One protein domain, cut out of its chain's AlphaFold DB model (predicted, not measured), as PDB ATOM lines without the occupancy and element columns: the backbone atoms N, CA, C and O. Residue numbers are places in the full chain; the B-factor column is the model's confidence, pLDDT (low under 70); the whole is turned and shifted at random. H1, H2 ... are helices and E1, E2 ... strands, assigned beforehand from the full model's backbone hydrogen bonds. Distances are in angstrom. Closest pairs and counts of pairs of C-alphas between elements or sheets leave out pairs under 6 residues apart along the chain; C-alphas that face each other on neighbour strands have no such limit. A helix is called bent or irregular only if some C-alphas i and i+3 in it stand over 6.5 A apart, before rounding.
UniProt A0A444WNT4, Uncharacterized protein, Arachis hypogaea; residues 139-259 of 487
ATOM      1  N   LYS A 139     -19.646  39.493  39.003       93.69
ATOM      2  CA  LYS A 139     -18.230  39.108  39.071       93.69
ATOM      3  C   LYS A 139     -18.070  37.865  39.945       93.69
ATOM      4  O   LYS A 139     -18.473  37.875  41.106       93.69
ATOM      5  N   ILE A 140     -17.486  36.806  39.382       94.50
ATOM      6  CA  ILE A 140     -17.245  35.540  40.072       94.50
ATOM      7  C   ILE A 140     -15.774  35.129  40.020       94.50
ATOM      8  O   ILE A 140     -15.073  35.346  39.035       94.50
ATOM      9  N   GLU A 141     -15.329  34.455  41.071       91.12
ATOM     10  CA  GLU A 141     -14.002  33.861  41.186       91.12
ATOM     11  C   GLU A 141     -14.121  32.408  41.667       91.12
ATOM     12  O   GLU A 141     -15.071  32.055  42.381       91.12
ATOM     13  N   PRO A 142     -13.196  31.521  41.266       90.31
ATOM     14  CA  PRO A 142     -13.181  30.160  41.770       90.31
ATOM     15  C   PRO A 142     -12.667  30.132  43.211       90.31
ATOM     16  O   PRO A 142     -11.599  30.663  43.510       90.31
ATOM     17  N   PHE A 143     -13.372  29.426  44.091       82.38
ATOM     18  CA  PHE A 143     -12.904  29.162  45.447       82.38
ATOM     19  C   PHE A 143     -13.124  27.691  45.784       82.38
ATOM     20  O   PHE A 143     -14.260  27.233  45.916       82.38
ATOM     21  N   GLY A 144     -12.038  26.918  45.842       83.75
ATOM     22  CA  GLY A 144     -12.141  25.467  45.976       83.75
ATOM     23  C   GLY A 144     -12.991  24.869  44.853       83.75
ATOM     24  O   GLY A 144     -12.661  25.025  43.674       83.75
ATOM     25  N   ASN A 145     -14.085  24.199  45.224       85.19
ATOM     26  CA  ASN A 145     -15.098  23.658  44.306       85.19
ATOM     27  C   ASN A 145     -16.408  24.481  44.310       85.19
ATOM     28  O   ASN A 145     -17.476  23.963  43.967       85.19
ATOM     29  N   GLU A 146     -16.358  25.746  44.734       87.69
ATOM     30  CA  GLU A 146     -17.490  26.674  44.800       87.69
ATOM     31  C   GLU A 146     -17.232  27.945  43.979       87.69
ATOM     32  O   GLU A 146     -16.093  28.312  43.694       87.69
ATOM     33  N   PHE A 147     -18.318  28.609  43.580       91.00
ATOM     34  CA  PHE A 147     -18.244  29.967  43.052       91.00
ATOM     35  C   PHE A 147     -18.174  30.950  44.215       91.00
ATOM     36  O   PHE A 147     -18.861  30.759  45.220       91.00
ATOM     37  N   ASN A 148     -17.413  32.022  44.043       86.00
ATOM     38  CA  ASN A 148     -17.440  33.181  44.913       86.00
ATOM     39  C   ASN A 148     -17.896  34.405  44.098       86.00
ATOM     40  O   ASN A 148     -17.174  34.771  43.178       86.00
ATOM     41  N   PRO A 149     -19.051  35.024  44.393       89.44
ATOM     42  CA  PRO A 149     -19.997  34.644  45.438       89.44
ATOM     43  C   PRO A 149     -20.773  33.357  45.101       89.44
ATOM     44  O   PRO A 149     -21.015  33.015  43.941       89.44
ATOM     45  N   CYS A 150     -21.211  32.638  46.140       85.31
ATOM     46  CA  CYS A 150     -21.922  31.360  45.995       85.31
ATOM     47  C   CYS A 150     -23.315  31.505  45.355       85.31
ATOM     48  O   CYS A 150     -23.872  30.542  44.816       85.31
ATOM     49  N   THR A 151     -23.859  32.722  45.355       88.62
ATOM     50  CA  THR A 151     -25.108  33.113  44.691       88.62
ATOM     51  C   THR A 151     -25.083  32.845  43.186       88.62
ATOM     52  O   THR A 151     -26.140  32.562  42.615       88.62
ATOM     53  N   ALA A 152     -23.900  32.781  42.563       93.75
ATOM     54  CA  ALA A 152     -23.729  32.431  41.153       93.75
ATOM     55  C   ALA A 152     -24.351  31.070  40.771       93.75
ATOM     56  O   ALA A 152     -24.764  30.857  39.629       93.75
ATOM     57  N   VAL A 153     -24.519  30.153  41.734       93.88
ATOM     58  CA  VAL A 153     -25.219  28.867  41.535       93.88
ATOM     59  C   VAL A 153     -26.673  29.057  41.058       93.88
ATOM     60  O   VAL A 153     -27.233  28.188  40.376       93.88
ATOM     61  N   ARG A 154     -27.304  30.198  41.362       95.12
ATOM     62  CA  ARG A 154     -28.641  30.542  40.851       95.12
ATOM     63  C   ARG A 154     -28.626  30.695  39.331       95.12
ATOM     64  O   ARG A 154     -29.515  30.159  38.672       95.12
ATOM     65  N   HIS A 155     -27.585  31.307  38.768       96.75
ATOM     66  CA  HIS A 155     -27.433  31.444  37.319       96.75
ATOM     67  C   HIS A 155     -27.193  30.098  36.630       96.75
ATOM     68  O   HIS A 155     -27.711  29.887  35.539       96.75
ATOM     69  N   VAL A 156     -26.531  29.133  37.286       97.56
ATOM     70  CA  VAL A 156     -26.452  27.745  36.781       97.56
ATOM     71  C   VAL A 156     -27.844  27.122  36.676       97.56
ATOM     72  O   VAL A 156     -28.186  26.494  35.678       97.56
ATOM     73  N   THR A 157     -28.679  27.323  37.699       97.19
ATOM     74  CA  THR A 157     -30.061  26.821  37.695       97.19
ATOM     75  C   THR A 157     -30.871  27.449  36.561       97.19
ATOM     76  O   THR A 157     -31.583  26.737  35.855       97.19
ATOM     77  N   ASN A 158     -30.746  28.763  36.370       96.62
ATOM     78  CA  ASN A 158     -31.445  29.487  35.310       96.62
ATOM     79  C   ASN A 158     -30.983  29.038  33.922       96.62
ATOM     80  O   ASN A 158     -31.821  28.787  33.062       96.62
ATOM     81  N   ALA A 159     -29.676  28.853  33.730       97.69
ATOM     82  CA  ALA A 159     -29.109  28.354  32.487       97.69
ATOM     83  C   ALA A 159     -29.674  26.977  32.109       97.69
ATOM     84  O   ALA A 159     -30.194  26.814  31.004       97.69
ATOM     85  N   ILE A 160     -29.676  26.023  33.051       97.44
ATOM     86  CA  ILE A 160     -30.253  24.684  32.839       97.44
ATOM     87  C   ILE A 160     -31.732  24.785  32.452       97.44
ATOM     88  O   ILE A 160     -32.155  24.156  31.488       97.44
ATOM     89  N   LYS A 161     -32.521  25.593  33.177       96.81
ATOM     90  CA  LYS A 161     -33.954  25.769  32.889       96.81
ATOM     91  C   LYS A 161     -34.202  26.430  31.532       96.81
ATOM     92  O   LYS A 161     -35.128  26.042  30.836       96.81
ATOM     93  N   SER A 162     -33.385  27.408  31.147       95.75
ATOM     94  CA  SER A 162     -33.593  28.193  29.923       95.75
ATOM     95  C   SER A 162     -33.445  27.383  28.631       95.75
ATOM     96  O   SER A 162     -34.052  27.723  27.618       95.75
ATOM     97  N   LYS A 163     -32.641  26.311  28.660       92.75
ATOM     98  CA  LYS A 163     -32.316  25.475  27.497       92.75
ATOM     99  C   LYS A 163     -32.460  23.989  27.823       92.75
ATOM    100  O   LYS A 163     -31.574  23.188  27.534       92.75
ATOM    101  N   PHE A 164     -33.560  23.611  28.468       93.88
ATOM    102  CA  PHE A 164     -33.877  22.207  28.714       93.88
ATOM    103  C   PHE A 164     -34.699  21.639  27.548       93.88
ATOM    104  O   PHE A 164     -35.919  21.554  27.625       93.88
ATOM    105  N   SER A 165     -34.043  21.299  26.436       88.88
ATOM    106  CA  SER A 165     -34.723  20.873  25.199       88.88
ATOM    107  C   SER A 165     -34.815  19.359  25.009       88.88
ATOM    108  O   SER A 165     -35.668  18.898  24.256       88.88
ATOM    109  N   GLU A 166     -33.956  18.584  25.669       92.81
ATOM    110  CA  GLU A 166     -33.756  17.160  25.379       92.81
ATOM    111  C   GLU A 166     -33.881  16.278  26.625       92.81
ATOM    112  O   GLU A 166     -33.799  16.740  27.768       92.81
ATOM    113  N   PHE A 167     -34.085  14.977  26.399       94.62
ATOM    114  CA  PHE A 167     -34.165  13.977  27.461       94.62
ATOM    115  C   PHE A 167     -32.856  13.909  28.256       94.62
ATOM    116  O   PHE A 167     -31.834  13.428  27.775       94.62
ATOM    117  N   CYS A 168     -32.903  14.367  29.509       95.75
ATOM    118  CA  CYS A 168     -31.733  14.415  30.378       95.75
ATOM    119  C   CYS A 168     -32.110  14.181  31.857       95.75
ATOM    120  O   CYS A 168     -32.226  15.131  32.638       95.75
ATOM    121  N   PRO A 169     -32.289  12.917  32.293       94.06
ATOM    122  CA  PRO A 169     -32.683  12.604  33.671       94.06
ATOM    123  C   PRO A 169     -31.559  12.817  34.698       94.06
ATOM    124  O   PRO A 169     -31.815  12.877  35.901       94.06
ATOM    125  N   SER A 170     -30.301  12.914  34.260       94.00
ATOM    126  CA  SER A 170     -29.163  13.256  35.119       94.00
ATOM    127  C   SER A 170     -28.013  13.847  34.311       94.00
ATOM    128  O   SER A 170     -27.966  13.692  33.097       94.00
ATOM    129  N   TRP A 171     -27.042  14.467  34.986       95.62
ATOM    130  CA  TRP A 171     -25.915  15.151  34.330       95.62
ATOM    131  C   TRP A 171     -25.092  14.248  33.410       95.62
ATOM    132  O   TRP A 171     -24.555  14.697  32.405       95.62
ATOM    133  N   LYS A 172     -25.029  12.950  33.732       92.12
ATOM    134  CA  LYS A 172     -24.341  11.944  32.911       92.12
ATOM    135  C   LYS A 172     -25.041  11.671  31.577       92.12
ATOM    136  O   LYS A 172     -24.394  11.157  30.677       92.12
ATOM    137  N   HIS A 173     -26.333  11.976  31.475       94.19
ATOM    138  CA  HIS A 173     -27.096  11.863  30.232       94.19
ATOM    139  C   HIS A 173     -27.025  13.139  29.392       94.19
ATOM    140  O   HIS A 173     -27.347  13.088  28.212       94.19
ATOM    141  N   ALA A 174     -26.597  14.268  29.969       94.31
ATOM    142  CA  ALA A 174     -26.377  15.479  29.195       94.31
ATOM    143  C   ALA A 174     -25.220  15.244  28.215       94.31
ATOM    144  O   ALA A 174     -24.125  14.833  28.623       94.31
ATOM    145  N   SER A 175     -25.454  15.520  26.934       93.38
ATOM    146  CA  SER A 175     -24.386  15.567  25.939       93.38
ATOM    147  C   SER A 175     -23.420  16.709  26.261       93.38
ATOM    148  O   SER A 175     -23.751  17.646  26.992       93.38
ATOM    149  N   GLU A 176     -22.205  16.647  25.722       93.25
ATOM    150  CA  GLU A 176     -21.246  17.746  25.865       93.25
ATOM    151  C   GLU A 176     -21.807  19.054  25.297       93.25
ATOM    152  O   GLU A 176     -21.793  20.068  25.988       93.25
ATOM    153  N   GLN A 177     -22.455  18.987  24.131       94.75
ATOM    154  CA  GLN A 177     -23.121  20.127  23.494       94.75
ATOM    155  C   GLN A 177     -24.202  20.752  24.388       94.75
ATOM    156  O   GLN A 177     -24.285  21.972  24.506       94.75
ATOM    157  N   MET A 178     -25.008  19.934  25.071       95.44
ATOM    158  CA  MET A 178     -26.029  20.415  26.007       95.44
ATOM    159  C   MET A 178     -25.402  21.116  27.217       95.44
ATOM    160  O   MET A 178     -25.872  22.174  27.640       95.44
ATOM    161  N   ARG A 179     -24.302  20.570  27.754       96.38
ATOM    162  CA  ARG A 179     -23.558  21.200  28.855       96.38
ATOM    163  C   ARG A 179     -22.880  22.498  28.423       96.38
ATOM    164  O   ARG A 179     -22.905  23.462  29.186       96.38
ATOM    165  N   ASP A 180     -22.343  22.555  27.209       96.88
ATOM    166  CA  ASP A 180     -21.759  23.764  26.620       96.88
ATOM    167  C   ASP A 180     -22.807  24.846  26.371       96.88
ATOM    168  O   ASP A 180     -22.557  26.029  26.621       96.88
ATOM    169  N   LEU A 181     -24.004  24.449  25.938       96.94
ATOM    170  CA  LEU A 181     -25.132  25.354  25.772       96.94
ATOM    171  C   LEU A 181     -25.539  25.961  27.119       96.94
ATOM    172  O   LEU A 181     -25.642  27.181  27.238       96.94
ATOM    173  N   TRP A 182     -25.687  25.142  28.164       97.88
ATOM    174  CA  TRP A 182     -25.953  25.652  29.511       97.88
ATOM    175  C   TRP A 182     -24.816  26.527  30.036       97.88
ATOM    176  O   TRP A 182     -25.069  27.554  30.660       97.88
ATOM    177  N   PHE A 183     -23.560  26.173  29.768       97.88
ATOM    178  CA  PHE A 183     -22.430  27.007  30.168       97.88
ATOM    179  C   PHE A 183     -22.427  28.355  29.433       97.88
ATOM    180  O   PHE A 183     -22.085  29.387  30.008       97.88
ATOM    181  N   THR A 184     -22.867  28.372  28.176       97.31
ATOM    182  CA  THR A 184     -23.029  29.596  27.386       97.31
ATOM    183  C   THR A 184     -24.135  30.487  27.941       97.31
ATOM    184  O   THR A 184     -23.923  31.687  28.080       97.31
ATOM    185  N   GLU A 185     -25.275  29.924  28.343       96.88
ATOM    186  CA  GLU A 185     -26.332  30.686  29.026       96.88
ATOM    187  C   GLU A 185     -25.885  31.199  30.405       96.88
ATOM    188  O   GLU A 185     -26.214  32.318  30.798       96.88
ATOM    189  N   PHE A 186     -25.074  30.424  31.130       97.06
ATOM    190  CA  PHE A 186     -24.489  30.851  32.400       97.06
ATOM    191  C   PHE A 186     -23.554  32.060  32.235       97.06
ATOM    192  O   PHE A 186     -23.663  33.019  32.999       97.06
ATOM    193  N   LYS A 187     -22.706  32.065  31.196       95.31
ATOM    194  CA  LYS A 187     -21.806  33.186  30.858       95.31
ATOM    195  C   LYS A 187     -22.527  34.514  30.610       95.31
ATOM    196  O   LYS A 187     -21.927  35.559  30.798       95.31
ATOM    197  N   LYS A 188     -23.810  34.502  30.238       95.06
ATOM    198  CA  LYS A 188     -24.592  35.737  30.029       95.06
ATOM    199  C   LYS A 188     -24.931  36.488  31.317       95.06
ATOM    200  O   LYS A 188     -25.482  37.574  31.241       95.06
ATOM    201  N   ASN A 189     -24.693  35.888  32.482       93.88
ATOM    202  CA  ASN A 189     -25.057  36.468  33.776       93.88
ATOM    203  C   ASN A 189     -23.850  36.674  34.701       93.88
ATOM    204  O   ASN A 189     -23.977  37.299  35.750       93.88
ATOM    205  N   CYS A 190     -22.694  36.122  34.339       94.31
ATOM    206  CA  CYS A 190     -21.517  36.064  35.189       94.31
ATOM    207  C   CYS A 190     -20.282  36.463  34.385       94.31
ATOM    208  O   CYS A 190     -20.176  36.116  33.212       94.31
ATOM    209  N   MET A 191     -19.314  37.096  35.039       94.19
ATOM    210  CA  MET A 191     -18.009  37.392  34.454       94.19
ATOM    211  C   MET A 191     -16.868  37.046  35.406       94.19
ATOM    212  O   MET A 191     -17.046  37.030  36.621       94.19
ATOM    213  N   TRP A 192     -15.699  36.747  34.853       94.94
ATOM    214  CA  TRP A 192     -14.513  36.343  35.601       94.94
ATOM    215  C   TRP A 192     -13.253  36.607  34.778       94.94
ATOM    216  O   TRP A 192     -13.313  36.717  33.554       94.94
ATOM    217  N   GLU A 193     -12.102  36.659  35.446       92.62
ATOM    218  CA  GLU A 193     -10.813  36.832  34.775       92.62
ATOM    219  C   GLU A 193     -10.472  35.615  33.890       92.62
ATOM    220  O   GLU A 193     -10.636  34.476  34.347       92.62
ATOM    221  N   PRO A 194      -9.933  35.792  32.665       94.19
ATOM    222  CA  PRO A 194      -9.658  34.690  31.733       94.19
ATOM    223  C   PRO A 194      -8.798  33.558  32.313       94.19
ATOM    224  O   PRO A 194      -8.994  32.387  31.980       94.19
ATOM    225  N   GLN A 195      -7.895  33.885  33.241       94.50
ATOM    226  CA  GLN A 195      -7.068  32.919  33.975       94.50
ATOM    227  C   GLN A 195      -7.887  31.866  34.749       94.50
ATOM    228  O   GLN A 195      -7.397  30.777  35.040       94.50
ATOM    229  N   HIS A 196      -9.152  32.157  35.070       93.12
ATOM    230  CA  HIS A 196     -10.043  31.268  35.812       93.12
ATOM    231  C   HIS A 196     -10.955  30.409  34.925       93.12
ATOM    232  O   HIS A 196     -11.694  29.584  35.462       93.12
ATOM    233  N   ASN A 197     -10.883  30.522  33.592       93.62
ATOM    234  CA  ASN A 197     -11.771  29.827  32.647       93.62
ATOM    235  C   ASN A 197     -11.929  28.323  32.929       93.62
ATOM    236  O   ASN A 197     -13.048  27.832  33.102       93.62
ATOM    237  N   ALA A 198     -10.814  27.592  33.017       94.38
ATOM    238  CA  ALA A 198     -10.836  26.148  33.248       94.38
ATOM    239  C   ALA A 198     -11.454  25.796  34.611       94.38
ATOM    240  O   ALA A 198     -12.249  24.860  34.726       94.38
ATOM    241  N   ARG A 199     -11.135  26.579  35.648       95.44
ATOM    242  CA  ARG A 199     -11.606  26.321  37.009       95.44
ATOM    243  C   ARG A 199     -13.091  26.642  37.172       95.44
ATOM    244  O   ARG A 199     -13.817  25.850  37.766       95.44
ATOM    245  N   ILE A 200     -13.561  27.741  36.587       96.75
ATOM    246  CA  ILE A 200     -14.985  28.098  36.551       96.75
ATOM    247  C   ILE A 200     -15.788  27.041  35.796       96.75
ATOM    248  O   ILE A 200     -16.838  26.621  36.286       96.75
ATOM    249  N   ARG A 201     -15.281  26.539  34.662       97.56
ATOM    250  CA  ARG A 201     -15.937  25.440  33.944       97.56
ATOM    251  C   ARG A 201     -16.031  24.182  34.807       97.56
ATOM    252  O   ARG A 201     -17.093  23.575  34.881       97.56
ATOM    253  N   GLN A 202     -14.967  23.816  35.513       96.25
ATOM    254  CA  GLN A 202     -14.994  22.662  36.413       96.25
ATOM    255  C   GLN A 202     -16.020  22.822  37.546       96.25
ATOM    256  O   GLN A 202     -16.778  21.893  37.829       96.25
ATOM    257  N   ILE A 203     -16.079  23.995  38.180       94.81
ATOM    258  CA  ILE A 203     -17.076  24.283  39.222       94.81
ATOM    259  C   ILE A 203     -18.489  24.232  38.628       94.81
ATOM    260  O   ILE A 203     -19.393  23.676  39.253       94.81
ATOM    261  N   PHE A 204     -18.680  24.742  37.410       97.88
ATOM    262  CA  PHE A 204     -19.950  24.660  36.694       97.88
ATOM    263  C   PHE A 204     -20.406  23.217  36.475       97.88
ATOM    264  O   PHE A 204     -21.566  22.920  36.735       97.88
ATOM    265  N   GLU A 205     -19.517  22.307  36.080       97.19
ATOM    266  CA  GLU A 205     -19.848  20.883  35.922       97.19
ATOM    267  C   GLU A 205     -20.296  20.247  37.251       97.19
ATOM    268  O   GLU A 205     -21.315  19.550  37.317       97.19
ATOM    269  N   ILE A 206     -19.579  20.539  38.342       93.94
ATOM    270  CA  ILE A 206     -19.900  20.037  39.687       93.94
ATOM    271  C   ILE A 206     -21.268  20.563  40.138       93.94
ATOM    272  O   ILE A 206     -22.169  19.790  40.479       93.94
ATOM    273  N   LYS A 207     -21.441  21.889  40.119       94.94
ATOM    274  CA  LYS A 207     -22.670  22.540  40.582       94.94
ATOM    275  C   LYS A 207     -23.839  22.229  39.659       94.94
ATOM    276  O   LYS A 207     -24.935  21.985  40.151       94.94
ATOM    277  N   GLY A 208     -23.619  22.169  38.353       96.81
ATOM    278  CA  GLY A 208     -24.617  21.789  37.361       96.81
ATOM    279  C   GLY A 208     -25.177  20.397  37.630       96.81
ATOM    280  O   GLY A 208     -26.398  20.231  37.690       96.81
ATOM    281  N   SER A 209     -24.308  19.424  37.922       96.25
ATOM    282  CA  SER A 209     -24.731  18.077  38.306       96.25
ATOM    283  C   SER A 209     -25.612  18.070  39.560       96.25
ATOM    284  O   SER A 209     -26.691  17.466  39.569       96.25
ATOM    285  N   ASP A 210     -25.198  18.782  40.611       93.19
ATOM    286  CA  ASP A 210     -25.975  18.895  41.848       93.19
ATOM    287  C   ASP A 210     -27.325  19.596  41.630       93.19
ATOM    288  O   ASP A 210     -28.355  19.143  42.147       93.19
ATOM    289  N   ARG A 211     -27.339  20.680  40.843       95.69
ATOM    290  CA  ARG A 211     -28.547  21.452  40.533       95.69
ATOM    291  C   ARG A 211     -29.524  20.658  39.687       95.69
ATOM    292  O   ARG A 211     -30.699  20.618  40.035       95.69
ATOM    293  N   LEU A 212     -29.062  19.967  38.649       96.62
ATOM    294  CA  LEU A 212     -29.924  19.121  37.831       96.62
ATOM    295  C   LEU A 212     -30.554  17.997  38.662       96.62
ATOM    296  O   LEU A 212     -31.761  17.777  38.584       96.62
ATOM    297  N   ARG A 213     -29.774  17.335  39.529       94.00
ATOM    298  CA  ARG A 213     -30.308  16.329  40.464       94.00
ATOM    299  C   ARG A 213     -31.390  16.918  41.374       94.00
ATOM    300  O   ARG A 213     -32.422  16.282  41.587       94.00
ATOM    301  N   SER A 214     -31.154  18.114  41.916       93.88
ATOM    302  CA  SER A 214     -32.111  18.824  42.771       93.88
ATOM    303  C   SER A 214     -33.402  19.165  42.020       93.88
ATOM    304  O   SER A 214     -34.479  18.846  42.523       93.88
ATOM    305  N   LEU A 215     -33.299  19.702  40.798       96.75
ATOM    306  CA  LEU A 215     -34.440  20.011  39.933       96.75
ATOM    307  C   LEU A 215     -35.261  18.758  39.618       96.75
ATOM    308  O   LEU A 215     -36.454  18.729  39.888       96.75
ATOM    309  N   MET A 216     -34.627  17.679  39.153       95.44
ATOM    310  CA  MET A 216     -35.337  16.429  38.846       95.44
ATOM    311  C   MET A 216     -36.017  15.824  40.078       95.44
ATOM    312  O   MET A 216     -37.071  15.202  39.975       95.44
ATOM    313  N   ASN A 217     -35.439  15.987  41.271       92.62
ATOM    314  CA  ASN A 217     -36.100  15.583  42.510       92.62
ATOM    315  C   ASN A 217     -37.298  16.476  42.852       92.62
ATOM    316  O   ASN A 217     -38.331  15.965  43.275       92.62
ATOM    317  N   GLN A 218     -37.171  17.789  42.667       94.94
ATOM    318  CA  GLN A 218     -38.259  18.738  42.874       94.94
ATOM    319  C   GLN A 218     -39.434  18.452  41.937       94.94
ATOM    320  O   GLN A 218     -40.550  18.292  42.422       94.94
ATOM    321  N   GLU A 219     -39.188  18.283  40.639       96.44
ATOM    322  CA  GLU A 219     -40.267  18.037  39.678       96.44
ATOM    323  C   GLU A 219     -40.970  16.696  39.917       96.44
ATOM    324  O   GLU A 219     -42.194  16.620  39.838       96.44
ATOM    325  N   ARG A 220     -40.239  15.653  40.338       94.69
ATOM    326  CA  ARG A 220     -40.862  14.390  40.774       94.69
ATOM    327  C   ARG A 220     -41.728  14.559  42.024       94.69
ATOM    328  O   ARG A 220     -42.784  13.937  42.108       94.69
ATOM    329  N   ARG A 221     -41.308  15.383  42.995       94.31
ATOM    330  CA  ARG A 221     -42.130  15.695  44.180       94.31
ATOM    331  C   ARG A 221     -43.405  16.438  43.782       94.31
ATOM    332  O   ARG A 221     -44.462  16.098  44.295       94.31
ATOM    333  N   ASN A 222     -43.304  17.405  42.873       96.06
ATOM    334  CA  ASN A 222     -44.455  18.159  42.374       96.06
ATOM    335  C   ASN A 222     -45.449  17.237  41.658       96.06
ATOM    336  O   ASN A 222     -46.617  17.210  42.023       96.06
ATOM    337  N   TYR A 223     -44.962  16.387  40.752       95.69
ATOM    338  CA  TYR A 223     -45.780  15.385  40.062       95.69
ATOM    339  C   TYR A 223     -46.445  14.372  41.003       95.69
ATOM    340  O   TYR A 223     -47.562  13.931  40.771       95.69
ATOM    341  N   SER A 224     -45.773  14.015  42.102       93.62
ATOM    342  CA  SER A 224     -46.354  13.115  43.110       93.62
ATOM    343  C   SER A 224     -47.509  13.762  43.885       93.62
ATOM    344  O   SER A 224     -48.322  13.043  44.456       93.62
ATOM    345  N   LYS A 225     -47.560  15.101  43.945       96.44
ATOM    346  CA  LYS A 225     -48.644  15.867  44.583       96.44
ATOM    347  C   LYS A 225     -49.778  16.172  43.604       96.44
ATOM    348  O   LYS A 225     -50.934  16.162  44.009       96.44
ATOM    349  N   ASP A 226     -49.438  16.439  42.348       96.19
ATOM    350  CA  ASP A 226     -50.375  16.728  41.265       96.19
ATOM    351  C   ASP A 226     -49.959  15.964  39.993       96.19
ATOM    352  O   ASP A 226     -48.984  16.351  39.344       96.19
ATOM    353  N   PRO A 227     -50.688  14.900  39.603       92.75
ATOM    354  CA  PRO A 227     -50.409  14.145  38.380       92.75
ATOM    355  C   PRO A 227     -50.522  14.961  37.083       92.75
ATOM    356  O   PRO A 227     -50.019  14.520  36.052       92.75
ATOM    357  N   ASN A 228     -51.153  16.140  37.119       93.81
ATOM    358  CA  ASN A 228     -51.225  17.051  35.975       93.81
ATOM    359  C   ASN A 228     -50.039  18.030  35.922       93.81
ATOM    360  O   ASN A 228     -49.946  18.839  34.997       93.81
ATOM    361  N   HIS A 229     -49.120  17.975  36.892       95.81
ATOM    362  CA  HIS A 229     -47.956  18.852  36.933       95.81
ATOM    363  C   HIS A 229     -47.031  18.612  35.734       95.81
ATOM    364  O   HIS A 229     -46.441  17.535  35.569       95.81
ATOM    365  N   VAL A 230     -46.828  19.669  34.949       95.25
ATOM    366  CA  VAL A 230     -45.835  19.737  33.874       95.25
ATOM    367  C   VAL A 230     -44.911  20.931  34.140       95.25
ATOM    368  O   VAL A 230     -45.380  22.073  34.197       95.25
ATOM    369  N   PRO A 231     -43.593  20.718  34.310       95.62
ATOM    370  CA  PRO A 231     -42.659  21.815  34.536       95.62
ATOM    371  C   PRO A 231     -42.620  22.765  33.330       95.62
ATOM    372  O   PRO A 231     -42.287  22.349  32.227       95.62
ATOM    373  N   LYS A 232     -42.874  24.064  33.543       95.31
ATOM    374  CA  LYS A 232     -42.960  25.079  32.465       95.31
ATOM    375  C   LYS A 232     -41.736  25.148  31.544       95.31
ATOM    376  O   LYS A 232     -41.847  25.584  30.408       95.31
ATOM    377  N   TYR A 233     -40.565  24.790  32.063       96.38
ATOM    378  CA  TYR A 233     -39.291  24.882  31.352       96.38
ATOM    379  C   TYR A 233     -38.878  23.570  30.667       96.38
ATOM    380  O   TYR A 233     -37.845  23.539  30.008       96.38
ATOM    381  N   ILE A 234     -39.648  22.488  30.836       96.88
ATOM    382  CA  ILE A 234     -39.398  21.194  30.195       96.88
ATOM    383  C   ILE A 234     -40.492  20.976  29.145       96.88
ATOM    384  O   ILE A 234     -41.668  20.935  29.510       96.88
ATOM    385  N   PRO A 235     -40.146  20.795  27.858       96.12
ATOM    386  CA  PRO A 235     -41.121  20.456  26.832       96.12
ATOM    387  C   PRO A 235     -41.919  19.208  27.217       96.12
ATOM    388  O   PRO A 235     -41.348  18.198  27.631       96.12
ATOM    389  N   GLU A 236     -43.236  19.246  27.041       96.00
ATOM    390  CA  GLU A 236     -44.131  18.166  27.470       96.00
ATOM    391  C   GLU A 236     -43.739  16.770  26.926       96.00
ATOM    392  O   GLU A 236     -43.731  15.811  27.705       96.00
ATOM    393  N   PRO A 237     -43.315  16.607  25.650       96.38
ATOM    394  CA  PRO A 237     -42.839  15.313  25.156       96.38
ATOM    395  C   PRO A 237     -41.602  14.795  25.898       96.38
ATOM    396  O   PRO A 237     -41.470  13.590  26.112       96.38
ATOM    397  N   VAL A 238     -40.706  15.695  26.310       97.31
ATOM    398  CA  VAL A 238     -39.506  15.364  27.090       97.31
ATOM    399  C   VAL A 238     -39.894  15.009  28.522       97.31
ATOM    400  O   VAL A 238     -39.377  14.040  29.078       97.31
ATOM    401  N   TRP A 239     -40.848  15.736  29.109       97.69
ATOM    402  CA  TRP A 239     -41.359  15.432  30.442       97.69
ATOM    403  C   TRP A 239     -41.974  14.030  30.517       97.69
ATOM    404  O   TRP A 239     -41.641  13.264  31.422       97.69
ATOM    405  N   ARG A 240     -42.773  13.630  29.518       96.12
ATOM    406  CA  ARG A 240     -43.310  12.260  29.432       96.12
ATOM    407  C   ARG A 240     -42.210  11.196  29.354       96.12
ATOM    408  O   ARG A 240     -42.316  10.169  30.021       96.12
ATOM    409  N   GLN A 241     -41.139  11.444  28.598       96.94
ATOM    410  CA  GLN A 241     -39.987  10.534  28.544       96.94
ATOM    411  C   GLN A 241     -39.272  10.428  29.898       96.94
ATOM    412  O   GLN A 241     -38.904   9.330  30.314       96.94
ATOM    413  N   LEU A 242     -39.111  11.545  30.615       97.25
ATOM    414  CA  LEU A 242     -38.540  11.558  31.965       97.25
ATOM    415  C   LEU A 242     -39.397  10.754  32.949       97.25
ATOM    416  O   LEU A 242     -38.863   9.929  33.688       97.25
ATOM    417  N   LEU A 243     -40.720  10.938  32.928       96.38
ATOM    418  CA  LEU A 243     -41.650  10.159  33.749       96.38
ATOM    419  C   LEU A 243     -41.562   8.660  33.443       96.38
ATOM    420  O   LEU A 243     -41.469   7.856  34.372       96.38
ATOM    421  N   HIS A 244     -41.523   8.292  32.158       95.75
ATOM    422  CA  HIS A 244     -41.322   6.906  31.745       95.75
ATOM    423  C   HIS A 244     -40.013   6.348  32.317       95.75
ATOM    424  O   HIS A 244     -40.041   5.328  32.999       95.75
ATOM    425  N   TYR A 245     -38.895   7.059  32.135       95.75
ATOM    426  CA  TYR A 245     -37.592   6.669  32.679       95.75
ATOM    427  C   TYR A 245     -37.638   6.447  34.196       95.75
ATOM    428  O   TYR A 245     -37.178   5.417  34.685       95.75
ATOM    429  N   PHE A 246     -38.237   7.366  34.959       93.62
ATOM    430  CA  PHE A 246     -38.329   7.222  36.416       93.62
ATOM    431  C   PHE A 246     -39.187   6.023  36.855       93.62
ATOM    432  O   PHE A 246     -38.937   5.461  37.924       93.62
ATOM    433  N   ALA A 247     -40.177   5.626  36.051       92.31
ATOM    434  CA  ALA A 247     -41.055   4.494  36.337       92.31
ATOM    435  C   ALA A 247     -40.452   3.133  35.938       92.31
ATOM    436  O   ALA A 247     -40.721   2.123  36.609       92.31
ATOM    437  N   THR A 248     -39.640   3.097  34.874       93.12
ATOM    438  CA  THR A 248     -39.185   1.852  34.234       93.12
ATOM    439  C   THR A 248     -37.700   1.545  34.420       93.12
ATOM    440  O   THR A 248     -37.348   0.366  34.485       93.12
ATOM    441  N   ASP A 249     -36.824   2.543  34.586       94.44
ATOM    442  CA  ASP A 249     -35.379   2.311  34.690       94.44
ATOM    443  C   ASP A 249     -35.006   1.616  36.010       94.44
ATOM    444  O   ASP A 249     -35.125   2.164  37.112       94.44
ATOM    445  N   SER A 250     -34.530   0.374  35.907       90.50
ATOM    446  CA  SER A 250     -34.224  -0.472  37.064       90.50
ATOM    447  C   SER A 250     -33.083   0.090  37.913       90.50
ATOM    448  O   SER A 250     -33.136   0.037  39.145       90.50
ATOM    449  N   LYS A 251     -32.066   0.685  37.278       90.62
ATOM    450  CA  LYS A 251     -30.911   1.271  37.965       90.62
ATOM    451  C   LYS A 251     -31.328   2.469  38.810       90.62
ATOM    452  O   LYS A 251     -30.943   2.556  39.979       90.62
ATOM    453  N   PHE A 252     -32.133   3.365  38.246       89.38
ATOM    454  CA  PHE A 252     -32.700   4.503  38.953       89.38
ATOM    455  C   PHE A 252     -33.556   4.050  40.137       89.38
ATOM    456  O   PHE A 252     -33.355   4.539  41.250       89.38
ATOM    457  N   LYS A 253     -34.455   3.080  39.940       90.12
ATOM    458  CA  LYS A 253     -35.336   2.572  41.004       90.12
ATOM    459  C   LYS A 253     -34.556   1.952  42.155       90.12
ATOM    460  O   LYS A 253     -34.785   2.319  43.307       90.12
ATOM    461  N   ASN A 254     -33.591   1.087  41.848       88.00
ATOM    462  CA  ASN A 254     -32.752   0.443  42.857       88.00
ATOM    463  C   ASN A 254     -31.955   1.476  43.661       88.00
ATOM    464  O   ASN A 254     -31.911   1.413  44.891       88.00
ATOM    465  N   TRP A 255     -31.374   2.475  42.988       86.25
ATOM    466  CA  TRP A 255     -30.640   3.536  43.676       86.25
ATOM    467  C   TRP A 255     -31.571   4.440  44.496       86.25
ATOM    468  O   TRP A 255     -31.245   4.804  45.623       86.25
ATOM    469  N   SER A 256     -32.754   4.770  43.981       83.44
ATOM    470  CA  SER A 256     -33.756   5.567  44.696       83.44
ATOM    471  C   SER A 256     -34.229   4.874  45.983       83.44
ATOM    472  O   SER A 256     -34.278   5.503  47.046       83.44
ATOM    473  N   ALA A 257     -34.495   3.566  45.917       85.88
ATOM    474  CA  ALA A 257     -34.855   2.752  47.075       85.88
ATOM    475  C   ALA A 257     -33.712   2.704  48.101       85.88
ATOM    476  O   ALA A 257     -33.918   3.038  49.269       85.88
ATOM    477  N   ALA A 258     -32.486   2.401  47.658       84.25
ATOM    478  CA  ALA A 258     -31.310   2.383  48.528       84.25
ATOM    479  C   ALA A 258     -31.059   3.747  49.194       84.25
ATOM    480  O   ALA A 258     -30.834   3.817  50.398       84.25
ATOM    481  N   ASN A 259     -31.160   4.851  48.448       82.25
ATOM    482  CA  ASN A 259     -30.998   6.202  48.993       82.25
ATOM    483  C   ASN A 259     -32.096   6.569  49.995       82.25
ATOM    484  O   ASN A 259     -31.852   7.356  50.907       82.25
TER     485      ASN A 259
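AT A GLANCE: This is residues 139 to 259 of the 487 residues of an uncharacterized protein of Arachis hypogaea (UniProt A0A444WNT4). What is the overall picture? One long helix, H3, makes the length of the domain, with the small strand hairpin E1 E2 beside its residues 196 to 207 and the helices H1 and H2 crossing it; near its other end, H4 and H5 meet at a corner. What is the make-up? The printed part has 121 residues, with two named strands and then five named helices in the order E1, E2, H1, H2, H3, H4, H5; the sheet E1 - E2 is antiparallel and the class is mostly helix. How large is it? It is compact, with a radius of gyration of the C-alphas of 15.5 A, and its C-alphas span 45 by 30 by 25 A, only just elongated.

IN THESE COORDINATES: Where do the strands lie? E1 is residues 141 to 143, 6.4 A long from C-alpha 141 at (-14.002, 33.861, 41.186), and E2 is residues 146 to 148, 6.5 A long. Where are the helices? H1 is residues 150 to 162, 20.1 A long; H2 is residues 176 to 187, 16.2 A long; H3 is residues 194 to 225, 45.2 A long. H4 is residues 236 to 248, 18.3 A long, and H5 is residues 250 to 259, 14.0 A long, ending at C-alpha 259 at (-30.998, 6.202, 48.993). Is H3 straight? It has a kink of 34 degrees near residue 201 and is irregular: C-alphas 195 and 198 are 7.8 A apart.

HOW THE PARTS SIT: How do the strands pair, and what is near them? E1 and E2 form an antiparallel hairpin, with N 141 and O 148 within hydrogen-bond range at 2.8 A. The closest C-alphas of E1 and H3 are those of Pro 142 and Ile 200, 5.9 A apart. How do H1, H2 and H3 meet? H1 touches H2 at a steep tilt of 55 degrees, opposite ways, closest at the C-alphas of Ala 159 and Glu 185, 5.0 A; H1 touches H3 at a steep tilt of 64 degrees, the same way, closest at those of Thr 157 and Arg 211, 6.3 A. H2 and H3 only just touch, with 3 pairs of C-alphas within 8 A, the closest those of Phe 183 and Phe 204 at 7.4 A, about perpendicular at 78 degrees; the helix packing is mostly crossed. Where do H4 and H5 stand? H3 and H4 are near each other, with 8 pairs of C-alphas within 10 A, while H3 and H5 are apart. H4 and H5 only just touch, only at the corner by their link, with 3 pairs of C-alphas within 8 A, the closest those of Phe 246 and Phe 252 at 6.7 A. Are the helix backbones in order? Every O i to N i+4 pair is within hydrogen-bond range in H2, H4 and H5, against 7 of 9 in H1 and 26 of 28 in H3.

THE WHOLE: How far does it reach, and is it cut? The two C-alphas farthest apart are those of Gln 195 and Pro 227, at 47.4 A, and the printed part has no cut. Which link is long? The link from H1 to H2, residues 163 to 175, is long. Is confidence low anywhere? The mean pLDDT of the printed part is 93.9, and no printed residue is under 70.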